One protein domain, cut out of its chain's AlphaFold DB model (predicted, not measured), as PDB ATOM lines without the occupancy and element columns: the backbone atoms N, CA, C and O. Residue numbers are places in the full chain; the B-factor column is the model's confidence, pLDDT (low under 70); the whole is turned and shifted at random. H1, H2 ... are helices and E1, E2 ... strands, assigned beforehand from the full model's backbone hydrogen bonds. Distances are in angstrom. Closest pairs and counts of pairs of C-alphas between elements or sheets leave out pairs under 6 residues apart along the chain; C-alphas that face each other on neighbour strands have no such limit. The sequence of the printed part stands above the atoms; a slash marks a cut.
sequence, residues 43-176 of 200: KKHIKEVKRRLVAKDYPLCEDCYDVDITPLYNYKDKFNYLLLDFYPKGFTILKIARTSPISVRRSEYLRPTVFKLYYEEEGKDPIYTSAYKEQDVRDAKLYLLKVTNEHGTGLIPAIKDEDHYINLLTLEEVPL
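Overview. This is residues 43 to 176 of the 200 residues of an uncharacterized protein of Tenericutes bacterium ADurb.Bin239 (UniProt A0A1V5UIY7). Two four-stranded meanders, in each of which every strand is the antiparallel neighbour of the one before, join at a single point between E1 and E5 into one strongly twisted sheet; H1 packs over the E1 to E4 half. Residues 148 to 153, at the tip of the hairpin of E5 and E6, stick out, and residues 116 to 130 form a long loop on the way to short H2. The printed part has 134 residues with two named helices and eight named strands, in the order H1 E1 E2 E3 E4 H2 E5 E6 E7 E8. The mixed sheet runs E4 E3 E2 E1 E5 E6 E7 E8, and the class is mixed, helices and strands. The whole is compact, with a radius of gyration of the C-alphas of 15.6 A and spans of 42 by 40 by 30 A.

Along the chain. Find C-alpha 43 at (10.570, 19.869, -6.061); from there H1 runs 16.7 A to residue 54. Next come E1, residues 68 to 73, E2, residues 79 to 85, E3, residues 91 to 98 and 21.8 A long, and E4, residues 108 to 115 and 20.4 A long. H2 is residues 131 to 134. E5, residues 142 to 149, begins at (7.211, 26.940, 6.069) and is 21.7 A long; E6, residues 152 to 160, is 22.6 A long. E7 is residues 164 to 167, and E8, residues 173 to 175, ends at (1.646, 39.082, 14.711).

Arrangement. In the first meander, look for N 70 and O 83 of the hairpin E1 and E2, 2.9 A apart. E2 and E3 have N 84 and O 92 at 2.8 A, and E3 and edge strand E4 have N 95 and O 110 at 2.9 A. E4 bends by 52 degrees at residue 112. E1 and E5 meet only at a point, where C-alphas 73 and 143 face each other at 4.5 A. Beyond it, N 145 and O 156 of the hairpin E5 and E6 are within hydrogen-bond range at 2.8 A, E6 bends by 64 degrees at residue 157, N 166 and O 159 of the hairpin E6 and E7 are within hydrogen-bond range at 2.8 A, and N 174 and O 165 of E7 and edge strand E8, also a hairpin, are within hydrogen-bond range at 2.7 A. H1 is on the sheet, over E2, at a height over the sheet of 8.8 A, slantwise to the strands at 38 degrees to E2 on the local plane; its closest C-alphas to E1 are Ile 46 and Ile 69, 6.4 A. H2 only grazes the sheet with residues 131 to 133 and is apart from H1. Every O i to N i+4 pair of H1 is within hydrogen-bond range; H2 is too short for one, and its one O i to N i+3 pair is not within range.

Size, cuts and confidence. Measure from C-alpha 102 to C-alpha 122 for the two farthest apart, 49.8 A. The printed part has no cut; the links H1 to E1 and E4 to H2 are long. The mean pLDDT of the printed part is 72.7, and 53 residues are under 70, among them residues 112 to 139 and 147 to 154.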
ATOM      1  N   LYS A  43      10.042  21.231  -5.856       94.50
ATOM      2  CA  LYS A  43      10.570  19.869  -6.061       94.50
ATOM      3  C   LYS A  43      11.742  19.821  -7.051       94.50
ATOM      4  O   LYS A  43      12.695  19.072  -6.842       94.50
ATOM      5  N   LYS A  44      11.699  20.615  -8.131       95.38
ATOM      6  CA  LYS A  44      12.788  20.681  -9.120       95.38
ATOM      7  C   LYS A  44      14.028  21.362  -8.542       95.38
ATOM      8  O   LYS A  44      15.132  20.867  -8.764       95.38
ATOM      9  N   HIS A  45      13.848  22.455  -7.805       94.31
ATOM     10  CA  HIS A  45      14.948  23.158  -7.143       94.31
ATOM     11  C   HIS A  45      15.610  22.295  -6.067       94.31
ATOM     12  O   HIS A  45      16.830  22.161  -6.072       94.31
ATOM     13  N   ILE A  46      14.820  21.616  -5.232       93.50
ATOM     14  CA  ILE A  46      15.315  20.670  -4.222       93.50
ATOM     15  C   ILE A  46      16.167  19.577  -4.874       93.50
ATOM     16  O   ILE A  46      17.298  19.342  -4.454       93.50
ATOM     17  N   LYS A  47      15.672  18.942  -5.948       93.62
ATOM     18  CA  LYS A  47      16.423  17.904  -6.672       93.62
ATOM     19  C   LYS A  47      17.749  18.429  -7.225       93.62
ATOM     20  O   LYS A  47      18.752  17.721  -7.185       93.62
ATOM     21  N   GLU A  48      17.760  19.654  -7.745       92.75
ATOM     22  CA  GLU A  48      18.981  20.270  -8.262       92.75
ATOM     23  C   GLU A  48      19.982  20.608  -7.154       92.75
ATOM     24  O   GLU A  48      21.168  20.334  -7.317       92.75
ATOM     25  N   VAL A  49      19.532  21.148  -6.020       90.56
ATOM     26  CA  VAL A  49      20.420  21.439  -4.885       90.56
ATOM     27  C   VAL A  49      20.996  20.151  -4.297       90.56
ATOM     28  O   VAL A  49      22.210  20.074  -4.129       90.56
ATOM     29  N   LYS A  50      20.182  19.100  -4.103       89.50
ATOM     30  CA  LYS A  50      20.679  17.771  -3.688       89.50
ATOM     31  C   LYS A  50      21.744  17.242  -4.651       89.50
ATOM     32  O   LYS A  50      22.787  16.767  -4.218       89.50
ATOM     33  N   ARG A  51      21.527  17.381  -5.965       89.06
ATOM     34  CA  ARG A  51      22.519  16.988  -6.980       89.06
ATOM     35  C   ARG A  51      23.840  17.751  -6.822       89.06
ATOM     36  O   ARG A  51      24.895  17.133  -6.907       89.06
ATOM     37  N   ARG A  52      23.790  19.073  -6.615       87.25
ATOM     38  CA  ARG A  52      24.991  19.918  -6.453       87.25
ATOM     39  C   ARG A  52      25.754  19.618  -5.163       87.25
ATOM     40  O   ARG A  52      26.978  19.634  -5.186       87.25
ATOM     41  N   LEU A  53      25.038  19.310  -4.080       83.81
ATOM     42  CA  LEU A  53      25.625  18.856  -2.818       83.81
ATOM     43  C   LEU A  53      26.421  17.559  -3.008       83.81
ATOM     44  O   LEU A  53      27.597  17.511  -2.668       83.81
ATOM     45  N   VAL A  54      25.816  16.541  -3.636       83.75
ATOM     46  CA  VAL A  54      26.481  15.251  -3.918       83.75
ATOM     47  C   VAL A  54      27.694  15.424  -4.834       83.75
ATOM     48  O   VAL A  54      28.728  14.796  -4.616       83.75
ATOM     49  N   ALA A  55      27.590  16.288  -5.844       83.00
ATOM     50  CA  ALA A  55      28.692  16.578  -6.761       83.00
ATOM     51  C   ALA A  55      29.828  17.399  -6.123       83.00
ATOM     52  O   ALA A  55      30.867  17.566  -6.752       83.00
ATOM     53  N   LYS A  56      29.644  17.923  -4.900       76.50
ATOM     54  CA  LYS A  56      30.538  18.902  -4.256       76.50
ATOM     55  C   LYS A  56      30.762  20.177  -5.087       76.50
ATOM     56  O   LYS A  56      31.670  20.951  -4.802       76.50
ATOM     57  N   ASP A  57      29.868  20.454  -6.040       70.56
ATOM     58  CA  ASP A  57      29.832  21.689  -6.843       70.56
ATOM     59  C   ASP A  57      29.486  22.922  -5.985       70.56
ATOM     60  O   ASP A  57      29.536  24.062  -6.448       70.56
ATOM     61  N   TYR A  58      29.058  22.691  -4.742       66.38
ATOM     62  CA  TYR A  58      28.665  23.713  -3.789       66.38
ATOM     63  C   TYR A  58      29.208  23.318  -2.405       66.38
ATOM     64  O   TYR A  58      28.582  22.498  -1.727       66.38
ATOM     65  N   PRO A  59      30.365  23.855  -1.971       64.44
ATOM     66  CA  PRO A  59      30.960  23.522  -0.679       64.44
ATOM     67  C   PRO A  59      30.149  24.177   0.451       64.44
ATOM     68  O   PRO A  59      30.476  25.249   0.962       64.44
ATOM     69  N   LEU A  60      29.018  23.560   0.794       63.88
ATOM     70  CA  LEU A  60      28.183  23.958   1.929       63.88
ATOM     71  C   LEU A  60      28.710  23.371   3.234       63.88
ATOM     72  O   LEU A  60      28.671  24.046   4.261       63.88
ATOM     73  N   CYS A  61      29.221  22.144   3.165       61.53
ATOM     74  CA  CYS A  61      29.757  21.379   4.278       61.53
ATOM     75  C   CYS A  61      30.568  20.194   3.725       61.53
ATOM     76  O   CYS A  61      30.144  19.578   2.746       61.53
ATOM     77  N   GLU A  62      31.720  19.887   4.323       59.53
ATOM     78  CA  GLU A  62      32.619  18.821   3.842       59.53
ATOM     79  C   GLU A  62      32.130  17.406   4.202       59.53
ATOM     80  O   GLU A  62      32.293  16.495   3.388       59.53
ATOM     81  N   ASP A  63      31.426  17.244   5.332       60.81
ATOM     82  CA  ASP A  63      30.914  15.943   5.810       60.81
ATOM     83  C   ASP A  63      29.433  15.998   6.226       60.81
ATOM     84  O   ASP A  63      29.040  15.527   7.294       60.81
ATOM     85  N   CYS A  64      28.596  16.626   5.404       61.56
ATOM     86  CA  CYS A  64      27.143  16.581   5.561       61.56
ATOM     87  C   CYS A  64      26.569  15.615   4.524       61.56
ATOM     88  O   CYS A  64      26.423  15.965   3.353       61.56
ATOM     89  N   TYR A  65      26.318  14.376   4.947       59.03
ATOM     90  CA  TYR A  65      25.853  13.295   4.071       59.03
ATOM     91  C   TYR A  65      24.330  13.174   4.026       59.03
ATOM     92  O   TYR A  65      23.791  12.739   3.009       59.03
ATOM     93  N   ASP A  66      23.651  13.595   5.094       71.50
ATOM     94  CA  ASP A  66      22.197  13.611   5.188       71.50
ATOM     95  C   ASP A  66      21.739  15.066   5.301       71.50
ATOM     96  O   ASP A  66      22.109  15.770   6.241       71.50
ATOM     97  N   VAL A  67      21.053  15.549   4.262       80.50
ATOM     98  CA  VAL A  67      20.600  16.941   4.173       80.50
ATOM     99  C   VAL A  67      19.119  16.955   3.860       80.50
ATOM    100  O   VAL A  67      18.691  16.627   2.738       80.50
ATOM    101  N   ASP A  68      18.351  17.412   4.839       84.94
ATOM    102  CA  ASP A  68      16.945  17.709   4.654       84.94
ATOM    103  C   ASP A  68      16.802  19.089   4.025       84.94
ATOM    104  O   ASP A  68      17.428  20.065   4.434       84.94
ATOM    105  N   ILE A  69      16.019  19.151   2.945       88.12
ATOM    106  CA  ILE A  69      15.825  20.382   2.183       88.12
ATOM    107  C   ILE A  69      14.347  20.713   2.145       88.12
ATOM    108  O   ILE A  69      13.573  20.009   1.490       88.12
ATOM    109  N   THR A  70      13.995  21.837   2.759       87.94
ATOM    110  CA  THR A  70      12.609  22.281   2.898       87.94
ATOM    111  C   THR A  70      12.398  23.591   2.142       87.94
ATOM    112  O   THR A  70      13.209  24.514   2.259       87.94
ATOM    113  N   PRO A  71      11.343  23.707   1.317       91.19
ATOM    114  CA  PRO A  71      11.036  24.960   0.651       91.19
ATOM    115  C   PRO A  71      10.459  25.974   1.634       91.19
ATOM    116  O   PRO A  71       9.581  25.645   2.425       91.19
ATOM    117  N   LEU A  72      10.926  27.214   1.533       87.38
ATOM    118  CA  LEU A  72      10.463  28.333   2.342       87.38
ATOM    119  C   LEU A  72       9.775  29.379   1.452       87.38
ATOM    120  O   LEU A  72      10.265  29.734   0.368       87.38
ATOM    121  N   TYR A  73       8.647  29.885   1.938       87.69
ATOM    122  CA  TYR A  73       7.823  30.891   1.275       87.69
ATOM    123  C   TYR A  73       7.975  32.252   1.959       87.69
ATOM    124  O   TYR A  73       8.268  32.330   3.145       87.69
ATOM    125  N   ASN A  74       7.798  33.348   1.231       82.56
ATOM    126  CA  ASN A  74       7.704  34.665   1.860       82.56
ATOM    127  C   ASN A  74       6.275  34.934   2.373       82.56
ATOM    128  O   ASN A  74       5.357  34.148   2.137       82.56
ATOM    129  N   TYR A  75       6.070  36.082   3.025       77.94
ATOM    130  CA  TYR A  75       4.760  36.507   3.545       77.94
ATOM    131  C   TYR A  75       3.662  36.640   2.467       77.94
ATOM    132  O   TYR A  75       2.480  36.613   2.792       77.94
ATOM    133  N   LYS A  76       4.040  36.756   1.183       81.12
ATOM    134  CA  LYS A  76       3.131  36.768   0.020       81.12
ATOM    135  C   LYS A  76       2.846  35.360  -0.526       81.12
ATOM    136  O   LYS A  76       2.402  35.233  -1.666       81.12
ATOM    137  N   ASP A  77       3.168  34.304   0.219       84.00
ATOM    138  CA  ASP A  77       3.014  32.907  -0.200       84.00
ATOM    139  C   ASP A  77       3.831  32.509  -1.447       84.00
ATOM    140  O   ASP A  77       3.556  31.481  -2.075       84.00
ATOM    141  N   LYS A  78       4.880  33.271  -1.791       85.88
ATOM    142  CA  LYS A  78       5.767  32.988  -2.931       85.88
ATOM    143  C   LYS A  78       6.987  32.182  -2.480       85.88
ATOM    144  O   LYS A  78       7.656  32.533  -1.510       85.88
ATOM    145  N   PHE A  79       7.256  31.074  -3.173       89.31
ATOM    146  CA  PHE A  79       8.413  30.213  -2.916       89.31
ATOM    147  C   PHE A  79       9.692  30.913  -3.355       89.31
ATOM    148  O   PHE A  79       9.868  31.111  -4.555       89.31
ATOM    149  N   ASN A  80      10.580  31.227  -2.406       86.38
ATOM    150  CA  ASN A  80      11.756  32.063  -2.664       86.38
ATOM    151  C   ASN A  80      13.074  31.503  -2.110       86.38
ATOM    152  O   ASN A  80      14.158  31.883  -2.575       86.38
ATOM    153  N   TYR A  81      12.996  30.597  -1.136       86.62
ATOM    154  CA  TYR A  81      14.165  30.127  -0.403       86.62
ATOM    155  C   TYR A  81      14.110  28.618  -0.167       86.62
ATOM    156  O   TYR A  81      13.056  27.986  -0.229       86.62
ATOM    157  N   LEU A  82      15.271  28.035   0.106       88.75
ATOM    158  CA  LEU A  82      15.421  26.650   0.528       88.75
ATOM    159  C   LEU A  82      16.155  26.634   1.860       88.75
ATOM    160  O   LEU A  82      17.256  27.170   1.959       88.75
ATOM    161  N   LEU A  83      15.563  26.001   2.858       84.75
ATOM    162  CA  LEU A  83      16.249  25.618   4.078       84.75
ATOM    163  C   LEU A  83      17.017  24.328   3.820       84.75
ATOM    164  O   LEU A  83      16.449  23.388   3.271       84.75
ATOM    165  N   LEU A  84      18.280  24.285   4.214       84.81
ATOM    166  CA  LEU A  84      19.102  23.085   4.212       84.81
ATOM    167  C   LEU A  84      19.496  22.795   5.654       84.81
ATOM    168  O   LEU A  84      20.252  23.565   6.248       84.81
ATOM    169  N   ASP A  85      18.979  21.698   6.186       81.00
ATOM    170  CA  ASP A  85      19.291  21.208   7.519       81.00
ATOM    171  C   ASP A  85      20.395  20.149   7.430       81.00
ATOM    172  O   ASP A  85      20.278  19.161   6.706       81.00
ATOM    173  N   PHE A  86      21.488  20.398   8.142       78.38
ATOM    174  CA  PHE A  86      22.683  19.566   8.205       78.38
ATOM    175  C   PHE A  86      22.801  18.834   9.544       78.38
ATOM    176  O   PHE A  86      23.921  18.600  10.006       78.38
ATOM    177  N   TYR A  87      21.682  18.544  10.213       71.19
ATOM    178  CA  TYR A  87      21.648  17.913  11.529       71.19
ATOM    179  C   TYR A  87      22.728  16.821  11.719       71.19
ATOM    180  O   TYR A  87      22.866  15.934  10.874       71.19
ATOM    181  N   PRO A  88      23.483  16.838  12.835       66.56
ATOM    182  CA  PRO A  88      23.429  17.786  13.955       66.56
ATOM    183  C   PRO A  88      24.321  19.027  13.758       66.56
ATOM    184  O   PRO A  88      24.575  19.746  14.712       66.56
ATOM    185  N   LYS A  89      24.841  19.294  12.552       69.50
ATOM    186  CA  LYS A  89      25.834  20.359  12.298       69.50
ATOM    187  C   LYS A  89      25.239  21.768  12.137       69.50
ATOM    188  O   LYS A  89      25.996  22.734  12.052       69.50
ATOM    189  N   GLY A  90      23.914  21.902  12.120       73.88
ATOM    190  CA  GLY A  90      23.201  23.178  12.008       73.88
ATOM    191  C   GLY A  90      22.436  23.294  10.694       73.88
ATOM    192  O   GLY A  90      22.107  22.284  10.084       73.88
ATOM    193  N   PHE A  91      22.166  24.517  10.235       77.69
ATOM    194  CA  PHE A  91      21.400  24.748   9.008       77.69
ATOM    195  C   PHE A  91      21.880  25.977   8.222       77.69
ATOM    196  O   PHE A  91      22.597  26.855   8.710       77.69
ATOM    197  N   THR A  92      21.478  26.058   6.958       79.12
ATOM    198  CA  THR A  92      21.659  27.246   6.116       79.12
ATOM    199  C   THR A  92      20.395  27.507   5.318       79.12
ATOM    200  O   THR A  92      19.595  26.608   5.069       79.12
ATOM    201  N   ILE A  93      20.220  28.750   4.889       80.62
ATOM    202  CA  ILE A  93      19.138  29.135   3.996       80.62
ATOM    203  C   ILE A  93      19.765  29.578   2.683       80.62
ATOM    204  O   ILE A  93      20.658  30.422   2.673       80.62
ATOM    205  N   LEU A  94      19.283  29.021   1.577       83.94
ATOM    206  CA  LEU A  94      19.626  29.434   0.226       83.94
ATOM    207  C   LEU A  94      18.519  30.318  -0.344       83.94
ATOM    208  O   LEU A  94      17.354  29.929  -0.365       83.94
ATOM    209  N   LYS A  95      18.893  31.481  -0.878       84.62
ATOM    210  CA  LYS A  95      18.001  32.328  -1.678       84.62
ATOM    211  C   LYS A  95      18.111  31.929  -3.142       84.62
ATOM    212  O   LYS A  95      19.216  31.855  -3.683       84.62
ATOM    213  N   ILE A  96      16.979  31.721  -3.807       85.38
ATOM    214  CA  ILE A  96      16.964  31.534  -5.259       85.38
ATOM    215  C   ILE A  96      17.120  32.915  -5.891       85.38
ATOM    216  O   ILE A  96      16.216  33.741  -5.840       85.38
ATOM    217  N   ALA A  97      18.301  33.187  -6.436       77.56
ATOM    218  CA  ALA A  97      18.655  34.522  -6.912       77.56
ATOM    219  C   ALA A  97      18.363  34.716  -8.394       77.56
ATOM    220  O   ALA A  97      18.020  35.811  -8.828       77.56
ATOM    221  N   ARG A  98      18.492  33.640  -9.172       75.25
ATOM    222  CA  ARG A  98      18.193  33.648 -10.598       75.25
ATOM    223  C   ARG A  98      17.688  32.290 -11.022       75.25
ATOM    224  O   ARG A  98      18.214  31.264 -10.596       75.25
ATOM    225  N   THR A  99      16.714  32.271 -11.917       79.69
ATOM    226  CA  THR A  99      16.202  31.033 -12.496       79.69
ATOM    227  C   THR A  99      16.331  31.082 -14.007       79.69
ATOM    228  O   THR A  99      16.308  32.143 -14.628       79.69
ATOM    229  N   SER A 100      16.538  29.919 -14.621       79.38
ATOM    230  CA  SER A 100      16.566  29.818 -16.076       79.38
ATOM    231  C   SER A 100      15.239  29.258 -16.581       79.38
ATOM    232  O   SER A 100      14.822  28.197 -16.104       79.38
ATOM    233  N   PRO A 101      14.622  29.871 -17.609       78.38
ATOM    234  CA  PRO A 101      13.405  29.330 -18.218       78.38
ATOM    235  C   PRO A 101      13.638  27.971 -18.882       78.38
ATOM    236  O   PRO A 101      12.719  27.171 -19.009       78.38
ATOM    237  N   ILE A 102      14.883  27.683 -19.267       78.88
ATOM    238  CA  ILE A 102      15.251  26.485 -20.024       78.88
ATOM    239  C   ILE A 102      15.532  25.306 -19.088       78.88
ATOM    240  O   ILE A 102      15.167  24.171 -19.383       78.88
ATOM    241  N   SER A 103      16.229  25.537 -17.971       83.69
ATOM    242  CA  SER A 103      16.656  24.441 -17.097       83.69
ATOM    243  C   SER A 103      16.926  24.890 -15.670       83.69
ATOM    244  O   SER A 103      17.749  25.773 -15.442       83.69
ATOM    245  N   VAL A 104      16.352  24.178 -14.697       87.88
ATOM    246  CA  VAL A 104      16.622  24.400 -13.266       87.88
ATOM    247  C   VAL A 104      18.117  24.303 -12.923       87.88
ATOM    248  O   VAL A 104      18.581  25.005 -12.029       87.88
ATOM    249  N   ARG A 105      18.896  23.527 -13.693       87.12
ATOM    250  CA  ARG A 105      20.353  23.380 -13.523       87.12
ATOM    251  C   ARG A 105      21.127  24.676 -13.709       87.12
ATOM    252  O   ARG A 105      22.227  24.795 -13.191       87.12
ATOM    253  N   ARG A 106      20.572  25.627 -14.459       83.31
ATOM    254  CA  ARG A 106      21.177  26.942 -14.709       83.31
ATOM    255  C   ARG A 106      20.697  28.005 -13.719       83.31
ATOM    256  O   ARG A 106      20.998  29.174 -13.915       83.31
ATOM    257  N   SER A 107      19.930  27.614 -12.701       85.12
ATOM    258  CA  SER A 107      19.523  28.527 -11.632       85.12
ATOM    259  C   SER A 107      20.706  28.828 -10.715       85.12
ATOM    260  O   SER A 107      21.592  27.989 -10.520       85.12
ATOM    261  N   GLU A 108      20.704  30.021 -10.145       83.00
ATOM    262  CA  GLU A 108      21.716  30.501  -9.213       83.00
ATOM    263  C   GLU A 108      21.102  30.575  -7.813       83.00
ATOM    264  O   GLU A 108      19.996  31.091  -7.624       83.00
ATOM    265  N   TYR A 109      21.835  30.038  -6.839       83.31
ATOM    266  CA  TYR A 109      21.446  30.011  -5.434       83.31
ATOM    267  C   TYR A 109      22.491  30.786  -4.648       83.31
ATOM    268  O   TYR A 109      23.674  30.434  -4.682       83.31
ATOM    269  N   LEU A 110      22.056  31.832  -3.958       77.56
ATOM    270  CA  LEU A 110      22.901  32.598  -3.057       77.56
ATOM    271  C   LEU A 110      22.795  32.019  -1.657       77.56
ATOM    272  O   LEU A 110      21.726  31.567  -1.247       77.56
ATOM    273  N   ARG A 111      23.905  32.072  -0.925       72.50
ATOM    274  CA  ARG A 111      24.003  31.669   0.475       72.50
ATOM    275  C   ARG A 111      24.017  32.929   1.343       72.50
ATOM    276  O   ARG A 111      25.098  33.423   1.655       72.50
ATOM    277  N   PRO A 112      22.850  33.490   1.689       55.22
ATOM    278  CA  PRO A 112      22.785  34.688   2.513       55.22
ATOM    279  C   PRO A 112      23.307  34.466   3.935       55.22
ATOM    280  O   PRO A 112      23.793  35.415   4.541       55.22
ATOM    281  N   THR A 113      23.212  33.252   4.499       55.34
ATOM    282  CA  THR A 113      23.533  33.058   5.924       55.34
ATOM    283  C   THR A 113      23.986  31.638   6.251       55.34
ATOM    284  O   THR A 113      23.443  30.661   5.737       55.34
ATOM    285  N   VAL A 114      24.978  31.519   7.135       51.88
ATOM    286  CA  VAL A 114      25.386  30.265   7.783       51.88
ATOM    287  C   VAL A 114      24.948  30.360   9.229       51.88
ATOM    288  O   VAL A 114      25.486  31.193   9.954       51.88
ATOM    289  N   PHE A 115      23.996  29.539   9.653       56.19
ATOM    290  CA  PHE A 115      23.672  29.446  11.070       56.19
ATOM    291  C   PHE A 115      24.580  28.369  11.658       56.19
ATOM    292  O   PHE A 115      24.420  27.178  11.391       56.19
ATOM    293  N   LYS A 116      25.628  28.816  12.362       49.66
ATOM    294  CA  LYS A 116      26.511  27.938  13.134       49.66
ATOM    295  C   LYS A 116      25.925  27.723  14.530       49.66
ATOM    296  O   LYS A 116      25.294  28.611  15.091       49.66
ATOM    297  N   LEU A 117      26.172  26.516  15.014       49.16
ATOM    298  CA  LEU A 117      25.719  25.886  16.250       49.16
ATOM    299  C   LEU A 117      25.901  26.746  17.511       49.16
ATOM    300  O   LEU A 117      26.871  27.497  17.617       49.16
ATOM    301  N   TYR A 118      24.993  26.560  18.474       46.19
ATOM    302  CA  TYR A 118      25.131  27.043  19.847       46.19
ATOM    303  C   TYR A 118      26.019  26.098  20.659       46.19
ATOM    304  O   TYR A 118      25.970  24.879  20.486       46.19
ATOM    305  N   TYR A 119      26.823  26.677  21.546       41.28
ATOM    306  CA  TYR A 119      27.572  25.955  22.568       41.28
ATOM    307  C   TYR A 119      26.830  26.144  23.891       41.28
ATOM    308  O   TYR A 119      26.644  27.285  24.308       41.28
ATOM    309  N   GLU A 120      26.400  25.056  24.535       43.78
ATOM    310  CA  GLU A 120      25.911  25.137  25.919       43.78
ATOM    311  C   GLU A 120      27.054  25.509  26.874       43.78
ATOM    312  O   GLU A 120      26.870  26.357  27.742       43.78
ATOM    313  N   GLU A 121      28.249  24.928  26.686       45.97
ATOM    314  CA  GLU A 121      29.454  25.182  27.490       45.97
ATOM    315  C   GLU A 121      30.736  25.001  26.650       45.97
ATOM    316  O   GLU A 121      30.770  24.203  25.707       45.97
ATOM    317  N   GLU A 122      31.813  25.718  27.001       44.56
ATOM    318  CA  GLU A 122      33.144  25.508  26.412       44.56
ATOM    319  C   GLU A 122      33.603  24.052  26.611       44.56
ATOM    320  O   GLU A 122      33.663  23.549  27.731       44.56
ATOM    321  N   GLY A 123      33.950  23.368  25.516       52.28
ATOM    322  CA  GLY A 123      34.481  22.000  25.549       52.28
ATOM    323  C   GLY A 123      33.450  20.875  25.413       52.28
ATOM    324  O   GLY A 123      33.849  19.711  25.436       52.28
ATOM    325  N   LYS A 124      32.158  21.184  25.230       52.41
ATOM    326  CA  LYS A 124      31.129  20.198  24.855       52.41
ATOM    327  C   LYS A 124      30.845  20.212  23.354       52.41
ATOM    328  O   LYS A 124      30.941  21.255  22.703       52.41
ATOM    329  N   ASP A 125      30.480  19.047  22.818       47.09
ATOM    330  CA  ASP A 125      30.016  18.934  21.437       47.09
ATOM    331  C   ASP A 125      28.744  19.778  21.250       47.09
ATOM    332  O   ASP A 125      27.853  19.746  22.102       47.09
ATOM    333  N   PRO A 126      28.639  20.547  20.156       50.91
ATOM    334  CA  PRO A 126      27.466  21.365  19.894       50.91
ATOM    335  C   PRO A 126      26.209  20.497  19.779       50.91
ATOM    336  O   PRO A 126      26.142  19.596  18.941       50.91
ATOM    337  N   ILE A 127      25.186  20.813  20.575       52.19
ATOM    338  CA  ILE A 127      23.857  20.216  20.442       52.19
ATOM    339  C   ILE A 127      23.008  21.192  19.635       52.19
ATOM    340  O   ILE A 127      22.516  22.193  20.147       52.19
ATOM    341  N   TYR A 128      22.852  20.920  18.343       55.75
ATOM    342  CA  TYR A 128      21.759  21.506  17.580       55.75
ATOM    343  C   TYR A 128      20.614  20.525  17.555       55.75
ATOM    344  O   TYR A 128      20.689  19.478  16.906       55.75
ATOM    345  N   THR A 129      19.533  20.901  18.225       55.88
ATOM    346  CA  THR A 129      18.238  20.360  17.870       55.88
ATOM    347  C   THR A 129      17.675  21.215  16.755       55.88
ATOM    348  O   THR A 129      17.586  22.438  16.849       55.88
ATOM    349  N   SER A 130      17.346  20.561  15.648       56.28
ATOM    350  CA  SER A 130      16.626  21.223  14.579       56.28
ATOM    351  C   SER A 130      15.287  21.700  15.119       56.28
ATOM    352  O   SER A 130      14.457  20.881  15.510       56.28
ATOM    353  N   ALA A 131      15.072  23.015  15.080       55.53
ATOM    354  CA  ALA A 131      13.778  23.654  15.308       55.53
ATOM    355  C   ALA A 131      12.632  22.954  14.542       55.53
ATOM    356  O   ALA A 131      11.489  22.909  14.985       55.53
ATOM    357  N   TYR A 132      12.962  22.350  13.397       58.06
ATOM    358  CA  TYR A 132      12.048  21.646  12.499       58.06
ATOM    359  C   TYR A 132      11.853  20.162  12.837       58.06
ATOM    360  O   TYR A 132      10.984  19.510  12.265       58.06
ATOM    361  N   LYS A 133      12.699  19.602  13.709       57.19
ATOM    362  CA  LYS A 133      12.611  18.221  14.194       57.19
ATOM    363  C   LYS A 133      11.855  18.135  15.519       57.19
ATOM    364  O   LYS A 133      11.275  17.089  15.788       57.19
ATOM    365  N   GLU A 134      11.884  19.198  16.327       54.78
ATOM    366  CA  GLU A 134      11.173  19.261  17.613       54.78
ATOM    367  C   GLU A 134       9.672  19.496  17.450       54.78
ATOM    368  O   GLU A 134       8.875  18.908  18.177       54.78
ATOM    369  N   GLN A 135       9.278  20.310  16.474       56.44
ATOM    370  CA  GLN A 135       7.882  20.429  16.084       56.44
ATOM    371  C   GLN A 135       7.615  19.429  14.954       56.44
ATOM    372  O   GLN A 135       8.424  19.316  14.037       56.44
ATOM    373  N   ASP A 136       6.519  18.670  14.996       62.25
ATOM    374  CA  ASP A 136       6.120  17.742  13.923       62.25
ATOM    375  C   ASP A 136       5.633  18.515  12.681       62.25
ATOM    376  O   ASP A 136       4.474  18.480  12.282       62.25
ATOM    377  N   VAL A 137       6.525  19.323  12.108       62.59
ATOM    378  CA  VAL A 137       6.221  20.353  11.108       62.59
ATOM    379  C   VAL A 137       6.757  19.984   9.735       62.59
ATOM    380  O   VAL A 137       6.823  20.819   8.835       62.59
ATOM    381  N   ARG A 138       7.125  18.711   9.552       60.16
ATOM    382  CA  ARG A 138       7.649  18.176   8.286       60.16
ATOM    383  C   ARG A 138       6.681  18.388   7.126       60.16
ATOM    384  O   ARG A 138       7.127  18.620   6.004       60.16
ATOM    385  N   ASP A 139       5.385  18.352   7.418       67.62
ATOM    386  CA  ASP A 139       4.318  18.523   6.432       67.62
ATOM    387  C   ASP A 139       3.734  19.946   6.411       67.62
ATOM    388  O   ASP A 139       2.904  20.267   5.555       67.62
ATOM    389  N   ALA A 140       4.185  20.833   7.307       78.06
ATOM    390  CA  ALA A 140       3.724  22.213   7.354       78.06
ATOM    391  C   ALA A 140       4.376  23.061   6.250       78.06
ATOM    392  O   ALA A 140       5.552  22.917   5.901       78.06
ATOM    393  N   LYS A 141       3.611  24.011   5.705       86.50
ATOM    394  CA  LYS A 141       4.162  25.020   4.798       86.50
ATOM    395  C   LYS A 141       4.983  26.021   5.612       86.50
ATOM    396  O   LYS A 141       4.439  26.731   6.449       86.50
ATOM    397  N   LEU A 142       6.282  26.088   5.331       86.88
ATOM    398  CA  LEU A 142       7.211  26.940   6.069       86.88
ATOM    399  C   LEU A 142       7.434  28.292   5.395       86.88
ATOM    400  O   LEU A 142       7.542  28.397   4.173       86.88
ATOM    401  N   TYR A 143       7.591  29.321   6.208       86.50
ATOM    402  CA  TYR A 143       7.813  30.694   5.790       86.50
ATOM    403  C   TYR A 143       9.193  31.177   6.229       86.50
ATOM    404  O   TYR A 143       9.749  30.692   7.208       86.50
ATOM    405  N   LEU A 144       9.750  32.139   5.497       82.69
ATOM    406  CA  LEU A 144      10.902  32.926   5.916       82.69
ATOM    407  C   LEU A 144      10.491  34.391   5.955       82.69
ATOM    408  O   LEU A 144      10.264  35.017   4.917       82.69
ATOM    409  N   LEU A 145      10.375  34.915   7.164       76.50
ATOM    410  CA  LEU A 145       9.858  36.243   7.428       76.50
ATOM    411  C   LEU A 145      11.014  37.212   7.634       76.50
ATOM    412  O   LEU A 145      11.969  36.906   8.342       76.50
ATOM    413  N   LYS A 146      10.920  38.390   7.019       73.75
ATOM    414  CA  LYS A 146      11.822  39.511   7.286       73.75
ATOM    415  C   LYS A 146      11.212  40.331   8.412       73.75
ATOM    416  O   LYS A 146      10.197  40.980   8.196       73.75
ATOM    417  N   VAL A 147      11.808  40.278   9.593       66.31
ATOM    418  CA  VAL A 147      11.343  41.022  10.768       66.31
ATOM    419  C   VAL A 147      12.219  42.247  10.941       66.31
ATOM    420  O   VAL A 147      13.437  42.122  10.913       66.31
ATOM    421  N   THR A 148      11.625  43.418  11.140       61.66
ATOM    422  CA  THR A 148      12.364  44.630  11.509       61.66
ATOM    423  C   THR A 148      11.940  45.045  12.908       61.66
ATOM    424  O   THR A 148      10.751  45.148  13.187       61.66
ATOM    425  N   ASN A 149      12.902  45.278  13.792       59.19
ATOM    426  CA  ASN A 149      12.674  45.857  15.109       59.19
ATOM    427  C   ASN A 149      13.632  47.035  15.340       59.19
ATOM    428  O   ASN A 149      14.443  47.383  14.482       59.19
ATOM    429  N   GLU A 150      13.557  47.644  16.521       53.31
ATOM    430  CA  GLU A 150      14.437  48.744  16.937       53.31
ATOM    431  C   GLU A 150      15.937  48.389  16.938       53.31
ATOM    432  O   GLU A 150      16.792  49.273  16.958       53.31
ATOM    433  N   HIS A 151      16.274  47.099  16.886       51.03
ATOM    434  CA  HIS A 151      17.643  46.591  16.885       51.03
ATOM    435  C   HIS A 151      18.139  46.165  15.496       51.03
ATOM    436  O   HIS A 151      19.309  45.803  15.359       51.03
ATOM    437  N   GLY A 152      17.293  46.238  14.466       55.41
ATOM    438  CA  GLY A 152      17.660  45.970  13.081       55.41
ATOM    439  C   GLY A 152      16.682  45.049  12.362       55.41
ATOM    440  O   GLY A 152      15.538  44.858  12.769       55.41
ATOM    441  N   THR A 153      17.142  44.491  11.247       60.44
ATOM    442  CA  THR A 153      16.362  43.564  10.427       60.44
ATOM    443  C   THR A 153      16.902  42.141  10.605       60.44
ATOM    444  O   THR A 153      18.111  41.928  10.590       60.44
ATOM    445  N   GLY A 154      15.997  41.177  10.790       63.75
ATOM    446  CA  GLY A 154      16.202  39.741  10.988       63.75
ATOM    447  C   GLY A 154      15.489  38.905   9.910       63.75
ATOM    448  O   GLY A 154      14.510  39.358   9.316       63.75
ATOM    449  N   LEU A 155      15.961  37.678   9.655       72.38
ATOM    450  CA  LEU A 155      15.216  36.659   8.905       72.38
ATOM    451  C   LEU A 155      14.845  35.520   9.851       72.38
ATOM    452  O   LEU A 155      15.727  34.951  10.491       72.38
ATOM    453  N   ILE A 156      13.560  35.188   9.918       73.56
ATOM    454  CA  ILE A 156      13.018  34.222  10.870       73.56
ATOM    455  C   ILE A 156      12.244  33.135  10.117       73.56
ATOM    456  O   ILE A 156      11.303  33.462   9.388       73.56
ATOM    457  N   PRO A 157      12.620  31.853  10.246       76.94
ATOM    458  CA  PRO A 157      11.792  30.767   9.756       76.94
ATOM    459  C   PRO A 157      10.553  30.604  10.638       76.94
ATOM    460  O   PRO A 157      10.648  30.650  11.864       76.94
ATOM    461  N   ALA A 158       9.397  30.396  10.021       80.06
ATOM    462  CA  ALA A 158       8.130  30.374  10.733       80.06
ATOM    463  C   ALA A 158       7.097  29.443  10.095       80.06
ATOM    464  O   ALA A 158       7.226  29.056   8.932       80.06
ATOM    465  N   ILE A 159       6.040  29.138  10.839       84.62
ATOM    466  CA  ILE A 159       4.807  28.530  10.321       84.62
ATOM    467  C   ILE A 159       3.704  29.563  10.416       84.62
ATOM    468  O   ILE A 159       3.691  30.362  11.344       84.62
ATOM    469  N   LYS A 160       2.814  29.579   9.429       82.81
ATOM    470  CA  LYS A 160       1.645  30.451   9.436       82.81
ATOM    471  C   LYS A 160       0.464  29.713  10.050       82.81
ATOM    472  O   LYS A 160       0.141  28.627   9.570       82.81
ATOM    473  N   ASP A 161      -0.162  30.332  11.037       80.00
ATOM    474  CA  ASP A 161      -1.470  29.950  11.564       80.00
ATOM    475  C   ASP A 161      -2.553  30.936  11.067       80.00
ATOM    476  O   ASP A 161      -2.276  31.795  10.219       80.00
ATOM    477  N   GLU A 162      -3.797  30.800  11.531       78.56
ATOM    478  CA  GLU A 162      -4.935  31.620  11.090       78.56
ATOM    479  C   GLU A 162      -4.699  33.131  11.263       78.56
ATOM    480  O   GLU A 162      -4.988  33.912  10.351       78.56
ATOM    481  N   ASP A 163      -4.141  33.547  12.400       80.12
ATOM    482  CA  ASP A 163      -4.022  34.951  12.812       80.12
ATOM    483  C   ASP A 163      -2.598  35.393  13.193       80.12
ATOM    484  O   ASP A 163      -2.363  36.585  13.419       80.12
ATOM    485  N   HIS A 164      -1.628  34.477  13.200       78.38
ATOM    486  CA  HIS A 164      -0.240  34.756  13.569       78.38
ATOM    487  C   HIS A 164       0.760  33.847  12.832       78.38
ATOM    488  O   HIS A 164       0.399  32.936  12.085       78.38
ATOM    489  N   TYR A 165       2.051  34.121  13.013       79.75
ATOM    490  CA  TYR A 165       3.133  33.208  12.662       79.75
ATOM    491  C   TYR A 165       3.778  32.647  13.929       79.75
ATOM    492  O   TYR A 165       3.963  33.377  14.892       79.75
ATOM    493  N   ILE A 166       4.207  31.391  13.908       77.62
ATOM    494  CA  ILE A 166       5.010  30.788  14.977       77.62
ATOM    495  C   ILE A 166       6.474  30.834  14.550       77.62
ATOM    496  O   ILE A 166       6.837  30.250  13.526       77.62
ATOM    497  N   ASN A 167       7.320  31.527  15.313       75.62
ATOM    498  CA  ASN A 167       8.765  31.556  15.100       75.62
ATOM    499  C   ASN A 167       9.355  30.182  15.428       75.62
ATOM    500  O   ASN A 167       9.340  29.761  16.576       75.62
ATOM    501  N   LEU A 168       9.945  29.497  14.453       72.44
ATOM    502  CA  LEU A 168      10.488  28.158  14.689       72.44
ATOM    503  C   LEU A 168      11.766  28.160  15.532       72.44
ATOM    504  O   LEU A 168      12.114  27.136  16.100       72.44
ATOM    505  N   LEU A 169      12.465  29.290  15.644       69.31
ATOM    506  CA  LEU A 169      13.680  29.388  16.456       69.31
ATOM    507  C   LEU A 169      13.386  29.617  17.942       69.31
ATOM    508  O   LEU A 169      14.146  29.134  18.774       69.31
ATOM    509  N   THR A 170      12.336  30.377  18.275       63.94
ATOM    510  CA  THR A 170      11.995  30.729  19.672       63.94
ATOM    511  C   THR A 170      10.700  30.094  20.166       63.94
ATOM    512  O   THR A 170      10.450  30.087  21.365       63.94
ATOM    513  N   LEU A 171       9.892  29.544  19.258       66.88
ATOM    514  CA  LEU A 171       8.535  29.037  19.488       66.88
ATOM    515  C   LEU A 171       7.526  30.107  19.928       66.88
ATOM    516  O   LEU A 171       6.437  29.779  20.388       66.88
ATOM    517  N   GLU A 172       7.874  31.381  19.765       67.75
ATOM    518  CA  GLU A 172       7.003  32.506  20.099       67.75
ATOM    519  C   GLU A 172       6.087  32.878  18.931       67.75
ATOM    520  O   GLU A 172       6.448  32.754  17.754       67.75
ATOM    521  N   GLU A 173       4.906  33.389  19.269       71.62
ATOM    522  CA  GLU A 173       3.944  33.927  18.314       71.62
ATOM    523  C   GLU A 173       4.379  35.314  17.821       71.62
ATOM    524  O   GLU A 173       4.828  36.172  18.583       71.62
ATOM    525  N   VAL A 174       4.219  35.548  16.521       69.50
ATOM    526  CA  VAL A 174       4.548  36.799  15.842       69.50
ATOM    527  C   VAL A 174       3.307  37.300  15.092       69.50
ATOM    528  O   VAL A 174       2.806  36.597  14.208       69.50
ATOM    529  N   PRO A 175       2.808  38.513  15.389       64.75
ATOM    530  CA  PRO A 175       1.646  39.082  14.711       64.75
ATOM    531  C   PRO A 175       1.837  39.236  13.190       64.75
ATOM    532  O   PRO A 175       2.904  39.631  12.719       64.75
ATOM    533  N   LEU A 176       0.771  39.017  12.407       58.81
ATOM    534  CA  LEU A 176       0.796  39.109  10.933       58.81
ATOM    535  C   LEU A 176       1.149  40.502  10.379       58.81
ATOM    536  O   LEU A 176       1.549  40.620   9.223       58.81
TER     537      LEU A 176